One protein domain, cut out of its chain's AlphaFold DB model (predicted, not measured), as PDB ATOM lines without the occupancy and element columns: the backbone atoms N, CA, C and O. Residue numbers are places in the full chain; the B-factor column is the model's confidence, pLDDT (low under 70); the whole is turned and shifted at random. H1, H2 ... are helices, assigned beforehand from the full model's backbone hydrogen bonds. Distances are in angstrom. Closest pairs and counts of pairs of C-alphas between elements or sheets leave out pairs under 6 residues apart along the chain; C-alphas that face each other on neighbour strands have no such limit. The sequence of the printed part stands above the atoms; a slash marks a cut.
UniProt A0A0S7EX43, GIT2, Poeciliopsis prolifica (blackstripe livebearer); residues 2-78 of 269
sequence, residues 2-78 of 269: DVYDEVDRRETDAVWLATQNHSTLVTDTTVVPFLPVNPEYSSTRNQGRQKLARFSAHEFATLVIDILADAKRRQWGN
ATOM      1  N   ASP A   2      29.493  18.342 -23.232       96.44
ATOM      2  CA  ASP A   2      29.611  17.102 -24.031       96.44
ATOM      3  C   ASP A   2      28.786  15.894 -23.518       96.44
ATOM      4  O   ASP A   2      28.239  15.139 -24.313       96.44
ATOM      5  N   VAL A   3      28.650  15.732 -22.196       97.25
ATOM      6  CA  VAL A   3      27.796  14.685 -21.593       97.25
ATOM      7  C   VAL A   3      26.302  14.980 -21.753       97.25
ATOM      8  O   VAL A   3      25.519  14.047 -21.882       97.25
ATOM      9  N   TYR A   4      25.909  16.255 -21.778       97.12
ATOM     10  CA  TYR A   4      24.522  16.662 -22.010       97.12
ATOM     11  C   TYR A   4      24.092  16.320 -23.440       97.12
ATOM     12  O   TYR A   4      23.064  15.676 -23.613       97.12
ATOM     13  N   ASP A   5      24.927  16.638 -24.434       96.69
ATOM     14  CA  ASP A   5      24.670  16.275 -25.833       96.69
ATOM     15  C   ASP A   5      24.490  14.753 -26.001       96.69
ATOM     16  O   ASP A   5      23.642  14.300 -26.763       96.69
ATOM     17  N   GLU A   6      25.282  13.936 -25.297       96.81
ATOM     18  CA  GLU A   6      25.169  12.474 -25.385       96.81
ATOM     19  C   GLU A   6      23.901  11.939 -24.702       96.81
ATOM     20  O   GLU A   6      23.322  10.964 -25.185       96.81
ATOM     21  N   VAL A   7      23.457  12.561 -23.600       96.50
ATOM     22  CA  VAL A   7      22.150  12.253 -22.994       96.50
ATOM     23  C   VAL A   7      21.042  12.539 -24.006       96.50
ATOM     24  O   VAL A   7      20.270  11.634 -24.312       96.50
ATOM     25  N   ASP A   8      21.027  13.740 -24.588       95.94
ATOM     26  CA  ASP A   8      20.029  14.168 -25.578       95.94
ATOM     27  C   ASP A   8      19.993  13.242 -26.806       95.94
ATOM     28  O   ASP A   8      18.929  12.796 -27.243       95.94
ATOM     29  N   ARG A   9      21.168  12.839 -27.306       95.38
ATOM     30  CA  ARG A   9      21.287  11.870 -28.401       95.38
ATOM     31  C   ARG A   9      20.667  10.514 -28.040       95.38
ATOM     32  O   ARG A   9      19.897   9.971 -28.826       95.38
ATOM     33  N   ARG A  10      20.981   9.952 -26.862       94.56
ATOM     34  CA  ARG A  10      20.435   8.652 -26.411       94.56
ATOM     35  C   ARG A  10      18.928   8.711 -26.164       94.56
ATOM     36  O   ARG A  10      18.228   7.741 -26.447       94.56
ATOM     37  N   GLU A  11      18.432   9.827 -25.637       94.75
ATOM     38  CA  GLU A  11      16.999  10.063 -25.455       94.75
ATOM     39  C   GLU A  11      16.283  10.147 -26.807       94.75
ATOM     40  O   GLU A  11      15.273   9.471 -27.010       94.75
ATOM     41  N   THR A  12      16.854  10.887 -27.760       92.50
ATOM     42  CA  THR A  12      16.348  10.981 -29.135       92.50
ATOM     43  C   THR A  12      16.330   9.618 -29.822       92.50
ATOM     44  O   THR A  12      15.312   9.254 -30.407       92.50
ATOM     45  N   ASP A  13      17.393   8.816 -29.693       90.19
ATOM     46  CA  ASP A  13      17.440   7.444 -30.215       90.19
ATOM     47  C   ASP A  13      16.331   6.569 -29.612       90.19
ATOM     48  O   ASP A  13      15.670   5.811 -30.324       90.19
ATOM     49  N   ALA A  14      16.096   6.673 -28.300       90.56
ATOM     50  CA  ALA A  14      15.045   5.915 -27.628       90.56
ATOM     51  C   ALA A  14      13.648   6.318 -28.124       90.56
ATOM     52  O   ALA A  14      12.810   5.451 -28.388       90.56
ATOM     53  N   VAL A  15      13.403   7.621 -28.300       90.62
ATOM     54  CA  VAL A  15      12.149   8.145 -28.863       90.62
ATOM     55  C   VAL A  15      11.980   7.705 -30.315       90.62
ATOM     56  O   VAL A  15      10.892   7.268 -30.695       90.62
ATOM     57  N   TRP A  16      13.042   7.767 -31.121       87.12
ATOM     58  CA  TRP A  16      13.036   7.297 -32.503       87.12
ATOM     59  C   TRP A  16      12.629   5.824 -32.557       87.12
ATOM     60  O   TRP A  16      11.613   5.488 -33.157       87.12
ATOM     61  N   LEU A  17      13.324   4.948 -31.830       85.25
ATOM     62  CA  LEU A  17      13.010   3.517 -31.785       85.25
ATOM     63  C   LEU A  17      11.578   3.222 -31.310       85.25
ATOM     64  O   LEU A  17      10.953   2.290 -31.810       85.25
ATOM     65  N   ALA A  18      11.049   4.010 -30.370       87.06
ATOM     66  CA  ALA A  18       9.698   3.832 -29.840       87.06
ATOM     67  C   ALA A  18       8.586   4.312 -30.791       87.06
ATOM     68  O   ALA A  18       7.462   3.816 -30.721       87.06
ATOM     69  N   THR A  19       8.875   5.294 -31.649       84.38
ATOM     70  CA  THR A  19       7.888   5.929 -32.542       84.38
ATOM     71  C   THR A  19       7.948   5.413 -33.976       84.38
ATOM     72  O   THR A  19       6.994   5.606 -34.737       84.38
ATOM     73  N   GLN A  20       9.029   4.725 -34.351       77.56
ATOM     74  CA  GLN A  20       9.149   4.130 -35.671       77.56
ATOM     75  C   GLN A  20       8.166   2.968 -35.860       77.56
ATOM     76  O   GLN A  20       8.065   2.045 -35.053       77.56
ATOM     77  N   ASN A  21       7.451   2.992 -36.986       69.06
ATOM     78  CA  ASN A  21       6.671   1.841 -37.423       69.06
ATOM     79  C   ASN A  21       7.659   0.738 -37.839       69.06
ATOM     80  O   ASN A  21       8.653   1.028 -38.493       69.06
ATOM     81  N   HIS A  22       7.395  -0.534 -37.532       63.53
ATOM     82  CA  HIS A  22       8.333  -1.641 -37.807       63.53
ATOM     83  C   HIS A  22       8.870  -1.720 -39.258       63.53
ATOM     84  O   HIS A  22       9.886  -2.364 -39.495       63.53
ATOM     85  N   SER A  23       8.214  -1.066 -40.223       57.69
ATOM     86  CA  SER A  23       8.633  -1.009 -41.628       57.69
ATOM     87  C   SER A  23       9.765  -0.018 -41.934       57.69
ATOM     88  O   SER A  23      10.451  -0.219 -42.928       57.69
ATOM     89  N   THR A  24       9.960   1.041 -41.144       57.50
ATOM     90  CA  THR A  24      10.961   2.102 -41.401       57.50
ATOM     91  C   THR A  24      12.313   1.816 -40.743       57.50
ATOM     92  O   THR A  24      13.351   2.208 -41.268       57.50
ATOM     93  N   LEU A  25      12.334   1.028 -39.659       57.78
ATOM     94  CA  LEU A  25      13.572   0.560 -39.010       57.78
ATOM     95  C   LEU A  25      14.431  -0.348 -39.908       57.78
ATOM     96  O   LEU A  25      15.616  -0.519 -39.648       57.78
ATOM     97  N   VAL A  26      13.833  -0.957 -40.938       57.06
ATOM     98  CA  VAL A  26      14.524  -1.864 -41.870       57.06
ATOM     99  C   VAL A  26      15.166  -1.102 -43.037       57.06
ATOM    100  O   VAL A  26      16.077  -1.628 -43.672       57.06
ATOM    101  N   THR A  27      14.724   0.128 -43.317       55.12
ATOM    102  CA  THR A  27      15.169   0.906 -44.485       55.12
ATOM    103  C   THR A  27      16.089   2.076 -44.146       55.12
ATOM    104  O   THR A  27      16.920   2.418 -44.982       55.12
ATOM    105  N   ASP A  28      16.011   2.650 -42.940       51.94
ATOM    106  CA  ASP A  28      16.803   3.835 -42.583       51.94
ATOM    107  C   ASP A  28      18.053   3.483 -41.760       51.94
ATOM    108  O   ASP A  28      17.996   3.176 -40.571       51.94
ATOM    109  N   THR A  29      19.224   3.581 -42.394       53.28
ATOM    110  CA  THR A  29      20.555   3.387 -41.786       53.28
ATOM    111  C   THR A  29      21.081   4.630 -41.049       53.28
ATOM    112  O   THR A  29      22.289   4.776 -40.871       53.28
ATOM    113  N   THR A  30      20.221   5.575 -40.663       53.56
ATOM    114  CA  THR A  30      20.632   6.944 -40.281       53.56
ATOM    115  C   THR A  30      20.969   7.141 -38.803       53.56
ATOM    116  O   THR A  30      21.309   8.255 -38.405       53.56
ATOM    117  N   VAL A  31      20.949   6.092 -37.976       64.06
ATOM    118  CA  VAL A  31      21.332   6.226 -36.563       64.06
ATOM    119  C   VAL A  31      22.854   6.213 -36.457       64.06
ATOM    120  O   VAL A  31      23.486   5.157 -36.423       64.06
ATOM    121  N   VAL A  32      23.462   7.398 -36.444       69.81
ATOM    122  CA  VAL A  32      24.884   7.539 -36.121       69.81
ATOM    123  C   VAL A  32      25.032   7.208 -34.633       69.81
ATOM    124  O   VAL A  32      24.515   7.950 -33.795       69.81
ATOM    125  N   PRO A  33      25.720   6.114 -34.258       83.88
ATOM    126  CA  PRO A  33      25.722   5.606 -32.886       83.88
ATOM    127  C   PRO A  33      26.648   6.417 -31.968       83.88
ATOM    128  O   PRO A  33      27.174   5.884 -31.000       83.88
ATOM    129  N   PHE A  34      26.926   7.676 -32.309       94.25
ATOM    130  CA  PHE A  34      27.800   8.597 -31.597       94.25
ATOM    131  C   PHE A  34      27.491  10.041 -31.999       94.25
ATOM    132  O   PHE A  34      26.862  10.300 -33.024       94.25
ATOM    133  N   LEU A  35      27.970  10.999 -31.206       95.50
ATOM    134  CA  LEU A  35      27.806  12.419 -31.509       95.50
ATOM    135  C   LEU A  35      28.506  12.816 -32.824       95.50
ATOM    136  O   LEU A  35      29.694  12.511 -32.997       95.50
ATOM    137  N   PRO A  36      27.823  13.550 -33.724       94.94
ATOM    138  CA  PRO A  36      28.450  14.120 -34.909       94.94
ATOM    139  C   PRO A  36      29.660  14.998 -34.566       94.94
ATOM    140  O   PRO A  36      29.689  15.694 -33.541       94.94
ATOM    141  N   VAL A  37      30.664  14.973 -35.448       96.31
ATOM    142  CA  VAL A  37      31.849  15.833 -35.336       96.31
ATOM    143  C   VAL A  37      31.409  17.286 -35.470       96.31
ATOM    144  O   VAL A  37      30.754  17.651 -36.442       96.31
ATOM    145  N   ASN A  38      31.786  18.114 -34.500       95.81
ATOM    146  CA  ASN A  38      31.590  19.554 -34.574       95.81
ATOM    147  C   ASN A  38      32.901  20.207 -35.055       95.81
ATOM    148  O   ASN A  38      33.896  20.091 -34.333       95.81
ATOM    149  N   PRO A  39      32.940  20.871 -36.228       97.19
ATOM    150  CA  PRO A  39      34.160  21.492 -36.754       97.19
ATOM    151  C   PRO A  39      34.710  22.610 -35.856       97.19
ATOM    152  O   PRO A  39      35.908  22.872 -35.879       97.19
ATOM    153  N   GLU A  40      33.871  23.201 -35.000       97.50
ATOM    154  CA  GLU A  40      34.276  24.215 -34.016       97.50
ATOM    155  C   GLU A  40      35.069  23.625 -32.837       97.50
ATOM    156  O   GLU A  40      35.652  24.346 -32.027       97.50
ATOM    157  N   TYR A  41      35.070  22.297 -32.682       98.06
ATOM    158  CA  TYR A  41      35.784  21.605 -31.613       98.06
ATOM    159  C   TYR A  41      37.074  20.971 -32.123       98.06
ATOM    160  O   TYR A  41      37.153  20.447 -33.232       98.06
ATOM    161  N   SER A  42      38.087  20.936 -31.257       98.31
ATOM    162  CA  SER A  42      39.331  20.225 -31.549       98.31
ATOM    163  C   SER A  42      39.089  18.729 -31.788       98.31
ATOM    164  O   SER A  42      38.129  18.139 -31.280       98.31
ATOM    165  N   SER A  43      40.012  18.086 -32.512       98.25
ATOM    166  CA  SER A  43      39.967  16.637 -32.749       98.25
ATOM    167  C   SER A  43      39.897  15.846 -31.440       98.25
ATOM    168  O   SER A  43      39.084  14.934 -31.314       98.25
ATOM    169  N   THR A  44      40.687  16.224 -30.429       98.38
ATOM    170  CA  THR A  44      40.688  15.569 -29.111       98.38
ATOM    171  C   THR A  44      39.329  15.666 -28.425       98.38
ATOM    172  O   THR A  44      38.855  14.694 -27.840       98.38
ATOM    173  N   ARG A  45      38.657  16.820 -28.528       98.06
ATOM    174  CA  ARG A  45      37.331  16.998 -27.936       98.06
ATOM    175  C   ARG A  45      36.268  16.196 -28.680       98.06
ATOM    176  O   ARG A  45      35.479  15.514 -28.036       98.06
ATOM    177  N   ASN A  46      36.272  16.213 -30.013       97.50
ATOM    178  CA  ASN A  46      35.355  15.389 -30.807       97.50
ATOM    179  C   ASN A  46      35.558  13.892 -30.556       97.50
ATOM    180  O   ASN A  46      34.586  13.160 -30.390       97.50
ATOM    181  N   GLN A  47      36.809  13.450 -30.430       97.75
ATOM    182  CA  GLN A  47      37.122  12.084 -30.025       97.75
ATOM    183  C   GLN A  47      36.557  11.775 -28.630       97.75
ATOM    184  O   GLN A  47      35.940  10.728 -28.439       97.75
ATOM    185  N   GLY A  48      36.723  12.689 -27.668       98.06
ATOM    186  CA  GLY A  48      36.128  12.579 -26.335       98.06
ATOM    187  C   GLY A  48      34.607  12.419 -26.386       98.06
ATOM    188  O   GLY A  48      34.077  11.484 -25.790       98.06
ATOM    189  N   ARG A  49      33.920  13.259 -27.171       97.69
ATOM    190  CA  ARG A  49      32.463  13.208 -27.400       97.69
ATOM    191  C   ARG A  49      32.020  11.868 -27.984       97.69
ATOM    192  O   ARG A  49      31.123  11.234 -27.443       97.69
ATOM    193  N   GLN A  50      32.689  11.383 -29.030       96.62
ATOM    194  CA  GLN A  50      32.364  10.091 -29.648       96.62
ATOM    195  C   GLN A  50      32.650   8.900 -28.727       96.62
ATOM    196  O   GLN A  50      31.962   7.881 -28.787       96.62
ATOM    197  N   LYS A  51      33.640   9.020 -27.836       97.44
ATOM    198  CA  LYS A  51      33.953   7.977 -26.857       97.44
ATOM    199  C   LYS A  51      32.822   7.772 -25.848       97.44
ATOM    200  O   LYS A  51      32.633   6.637 -25.418       97.44
ATOM    201  N   LEU A  52      32.051   8.812 -25.519       97.31
ATOM    202  CA  LEU A  52      30.908   8.702 -24.603       97.31
ATOM    203  C   LEU A  52      29.866   7.691 -25.095       97.31
ATOM    204  O   LEU A  52      29.278   6.965 -24.296       97.31
ATOM    205  N   ALA A  53      29.697   7.553 -26.409       95.94
ATOM    206  CA  ALA A  53      28.758   6.592 -26.970       95.94
ATOM    207  C   ALA A  53      29.189   5.125 -26.789       95.94
ATOM    208  O   ALA A  53      28.361   4.220 -26.837       95.94
ATOM    209  N   ARG A  54      30.478   4.875 -26.517       95.50
ATOM    210  CA  ARG A  54      31.001   3.529 -26.229       95.50
ATOM    211  C   ARG A  54      30.766   3.089 -24.783       95.50
ATOM    212  O   ARG A  54      31.005   1.925 -24.481       95.50
ATOM    213  N   PHE A  55      30.352   3.998 -23.898       97.19
ATOM    214  CA  PHE A  55      30.094   3.676 -22.498       97.19
ATOM    215  C   PHE A  55      28.823   2.838 -22.401       97.19
ATOM    216  O   PHE A  55      27.774   3.218 -22.938       97.19
ATOM    217  N   SER A  56      28.894   1.747 -21.643       96.38
ATOM    218  CA  SER A  56      27.702   1.029 -21.203       96.38
ATOM    219  C   SER A  56      26.772   1.958 -20.415       96.38
ATOM    220  O   SER A  56      27.178   3.006 -19.904       96.38
ATOM    221  N   ALA A  57      25.503   1.568 -20.281       95.25
ATOM    222  CA  ALA A  57      24.542   2.336 -19.488       95.25
ATOM    223  C   ALA A  57      25.029   2.561 -18.045       95.25
ATOM    224  O   ALA A  57      24.825   3.636 -17.492       95.25
ATOM    225  N   HIS A  58      25.716   1.572 -17.462       97.94
ATOM    226  CA  HIS A  58      26.258   1.673 -16.112       97.94
ATOM    227  C   HIS A  58      27.419   2.673 -16.024       97.94
ATOM    228  O   HIS A  58      27.378   3.573 -15.191       97.94
ATOM    229  N   GLU A  59      28.417   2.562 -16.905       98.12
ATOM    230  CA  GLU A  59      29.569   3.476 -16.923       98.12
ATOM    231  C   GLU A  59      29.135   4.921 -17.184       98.12
ATOM    232  O   GLU A  59      29.631   5.854 -16.554       98.12
ATOM    233  N   PHE A  60      28.179   5.108 -18.099       98.06
ATOM    234  CA  PHE A  60      27.657   6.427 -18.426       98.06
ATOM    235  C   PHE A  60      26.862   7.030 -17.265       98.06
ATOM    236  O   PHE A  60      27.051   8.198 -16.938       98.06
ATOM    237  N   ALA A  61      26.025   6.233 -16.591       98.00
ATOM    238  CA  ALA A  61      25.289   6.685 -15.414       98.00
ATOM    239  C   ALA A  61      26.231   7.123 -14.284       98.00
ATOM    240  O   ALA A  61      26.014   8.181 -13.697       98.00
ATOM    241  N   THR A  62      27.297   6.362 -14.018       98.25
ATOM    242  CA  THR A  62      28.313   6.735 -13.021       98.25
ATOM    243  C   THR A  62      28.957   8.077 -13.367       98.25
ATOM    244  O   THR A  62      29.001   8.964 -12.521       98.25
ATOM    245  N   LEU A  63      29.357   8.279 -14.628       98.06
ATOM    246  CA  LEU A  63      29.924   9.551 -15.085       98.06
ATOM    247  C   LEU A  63      28.956  10.730 -14.888       98.06
ATOM    248  O   LEU A  63      29.361  11.794 -14.418       98.06
ATOM    249  N   VAL A  64      27.680  10.556 -15.244       98.12
ATOM    250  CA  VAL A  64      26.648  11.590 -15.060       98.12
ATOM    251  C   VAL A  64      26.482  11.926 -13.577       98.12
ATOM    252  O   VAL A  64      26.447  13.103 -13.220       98.12
ATOM    253  N   ILE A  65      26.427  10.911 -12.709       98.06
ATOM    254  CA  ILE A  65      26.329  11.097 -11.257       98.06
ATOM    255  C   ILE A  65      27.540  11.868 -10.730       98.06
ATOM    256  O   ILE A  65      27.353  12.834  -9.993       98.06
ATOM    257  N   ASP A  66      28.755  11.496 -11.127       98.12
ATOM    258  CA  ASP A  66      29.981  12.151 -10.669       98.12
ATOM    259  C   ASP A  66      30.028  13.626 -11.078       98.12
ATOM    260  O   ASP A  66      30.359  14.487 -10.260       98.12
ATOM    261  N   ILE A  67      29.633  13.943 -12.316       97.31
ATOM    262  CA  ILE A  67      29.562  15.324 -12.815       97.31
ATOM    263  C   ILE A  67      28.504  16.128 -12.057       97.31
ATOM    264  O   ILE A  67      28.773  17.257 -11.651       97.31
ATOM    265  N   LEU A  68      27.309  15.568 -11.844       97.06
ATOM    266  CA  LEU A  68      26.243  16.242 -11.097       97.06
ATOM    267  C   LEU A  68      26.626  16.444  -9.625       97.06
ATOM    268  O   LEU A  68      26.366  17.507  -9.061       97.06
ATOM    269  N   ALA A  69      27.274  15.454  -9.009       96.75
ATOM    270  CA  ALA A  69      27.787  15.550  -7.650       96.75
ATOM    271  C   ALA A  69      28.886  16.617  -7.543       96.75
ATOM    272  O   ALA A  69      28.857  17.423  -6.612       96.75
ATOM    273  N   ASP A  70      29.819  16.673  -8.499       96.81
ATOM    274  CA  ASP A  70      30.863  17.701  -8.539       96.81
ATOM    275  C   ASP A  70      30.282  19.101  -8.762       96.81
ATOM    276  O   ASP A  70      30.615  20.031  -8.026       96.81
ATOM    277  N   ALA A  71      29.343  19.242  -9.703       95.38
ATOM    278  CA  ALA A  71      28.618  20.486  -9.930       95.38
ATOM    279  C   ALA A  71      27.906  20.943  -8.649       95.38
ATOM    280  O   ALA A  71      28.082  22.086  -8.228       95.38
ATOM    281  N   LYS A  72      27.185  20.041  -7.966       94.19
ATOM    282  CA  LYS A  72      26.511  20.337  -6.695       94.19
ATOM    283  C   LYS A  72      27.492  20.771  -5.604       94.19
ATOM    284  O   LYS A  72      27.212  21.739  -4.903       94.19
ATOM    285  N   ARG A  73      28.647  20.107  -5.467       95.62
ATOM    286  CA  ARG A  73      29.689  20.510  -4.502       95.62
ATOM    287  C   ARG A  73      30.219  21.915  -4.786       95.62
ATOM    288  O   ARG A  73      30.338  22.706  -3.856       95.62
ATOM    289  N   ARG A  74      30.492  22.244  -6.054       93.88
ATOM    290  CA  ARG A  74      30.962  23.583  -6.459       93.88
ATOM    291  C   ARG A  74      29.921  24.672  -6.204       93.88
ATOM    292  O   ARG A  74      30.293  25.782  -5.855       93.88
ATOM    293  N   GLN A  75      28.635  24.353  -6.347       88.75
ATOM    294  CA  GLN A  75      27.553  25.286  -6.016       88.75
ATOM    295  C   GLN A  75      27.433  25.507  -4.498       88.75
ATOM    296  O   GLN A  75      27.314  26.648  -4.063       88.75
ATOM    297  N   TRP A  76      27.539  24.451  -3.681       70.56
ATOM    298  CA  TRP A  76      27.445  24.561  -2.214       70.56
ATOM    299  C   TRP A  76      28.657  25.263  -1.577       70.56
ATOM    300  O   TRP A  76      28.533  25.875  -0.523       70.56
ATOM    301  N   GLY A  77      29.825  25.222  -2.225       60.69
ATOM    302  CA  GLY A  77      31.018  25.974  -1.812       60.69
ATOM    303  C   GLY A  77      30.967  27.479  -2.104       60.69
ATOM    304  O   GLY A  77      31.840  28.204  -1.640       60.69
ATOM    305  N   ASN A  78      29.948  27.951  -2.837       57.47
ATOM    306  CA  ASN A  78      29.778  29.359  -3.210       57.47
ATOM    307  C   ASN A  78      28.614  30.052  -2.480       57.47
ATOM    308  O   ASN A  78      28.415  31.255  -2.653       57.47
TER     309      ASN A  78
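This is residues 2 to 78 of the 269 residues of the protein "GIT2" of Poeciliopsis prolifica (blackstripe livebearer) (UniProt A0A0S7EX43). Three helices come together loosely at one small junction, where residues 2 to 6 of H1 touch H2, with Asp 2 nearest to Arg 49, and where H3 comes near H1 at Val 64 and near the last residue of H2, Leu 52, at Phe 60. From there the two long helices, H1 and H3, run off toward opposite ends of the model, while the short H2 sits at the junction and a long link, residues 20 to 42, folds back from the far end of H1 to H2. Two stretches stick out, residues 18 to 24 at one end and residues 68 to 78 at the other. The printed part has 77 residues with three named helices, in the order H1, H2, H3, and no named strand; its class is all helix. It is loose, with a radius of gyration of the C-alphas of 15.6 A, and elongated, spanning 53 by 28 by 19 A.

Begin with the longest helix, H3, residues 57 to 76, which touches no helix. Look from it to H1, residues 2 to 19: the two are close but not clearly touching, and their closest C-alphas, those of Val 3 and Val 64, are 7.3 A apart. Their lines stand at a steep tilt of 46 degrees, and they run opposite ways. H2, residues 43 to 52, is also close to H3 but not clearly touching; here the closest C-alphas are those of Leu 52 and Phe 60, 7.3 A apart. H2 and H3 run opposite ways at a steep tilt of 67 degrees. H1 and H2 touch, and H1 does so with residues 2 to 6 alone; the closest C-alphas, of Asp 2 and Arg 49, are 5.9 A apart. These two run the same way at a steep tilt of 47 degrees. In the backbones of H1, H2 and H3, every O i to N i+4 pair is within hydrogen-bond range.

Find C-alpha 57 at (24.542, 2.336, -19.488); from there H3 runs 28.3 A to C-alpha 76 at (27.445, 24.561, -2.214). H1 begins at C-alpha 2, (29.611, 17.102, -24.031), and runs 25.9 A to C-alpha 19. H2 goes from C-alpha 43 to C-alpha 52, 14.5 A.

The two C-alphas farthest apart are those of Ser 23 and Asn 78, at 53.3 A. Without the stretches that stand free, the body has 59 residues and spans 36 by 28 by 15 A. The printed part has no cut. The link from H1 to H2 is long, with 23 residues; the link from H2 to H3 is tight, with 4. The mean pLDDT of the printed part is 88.2; look for values under 70 at residues 21 to 32 and 77 to 78.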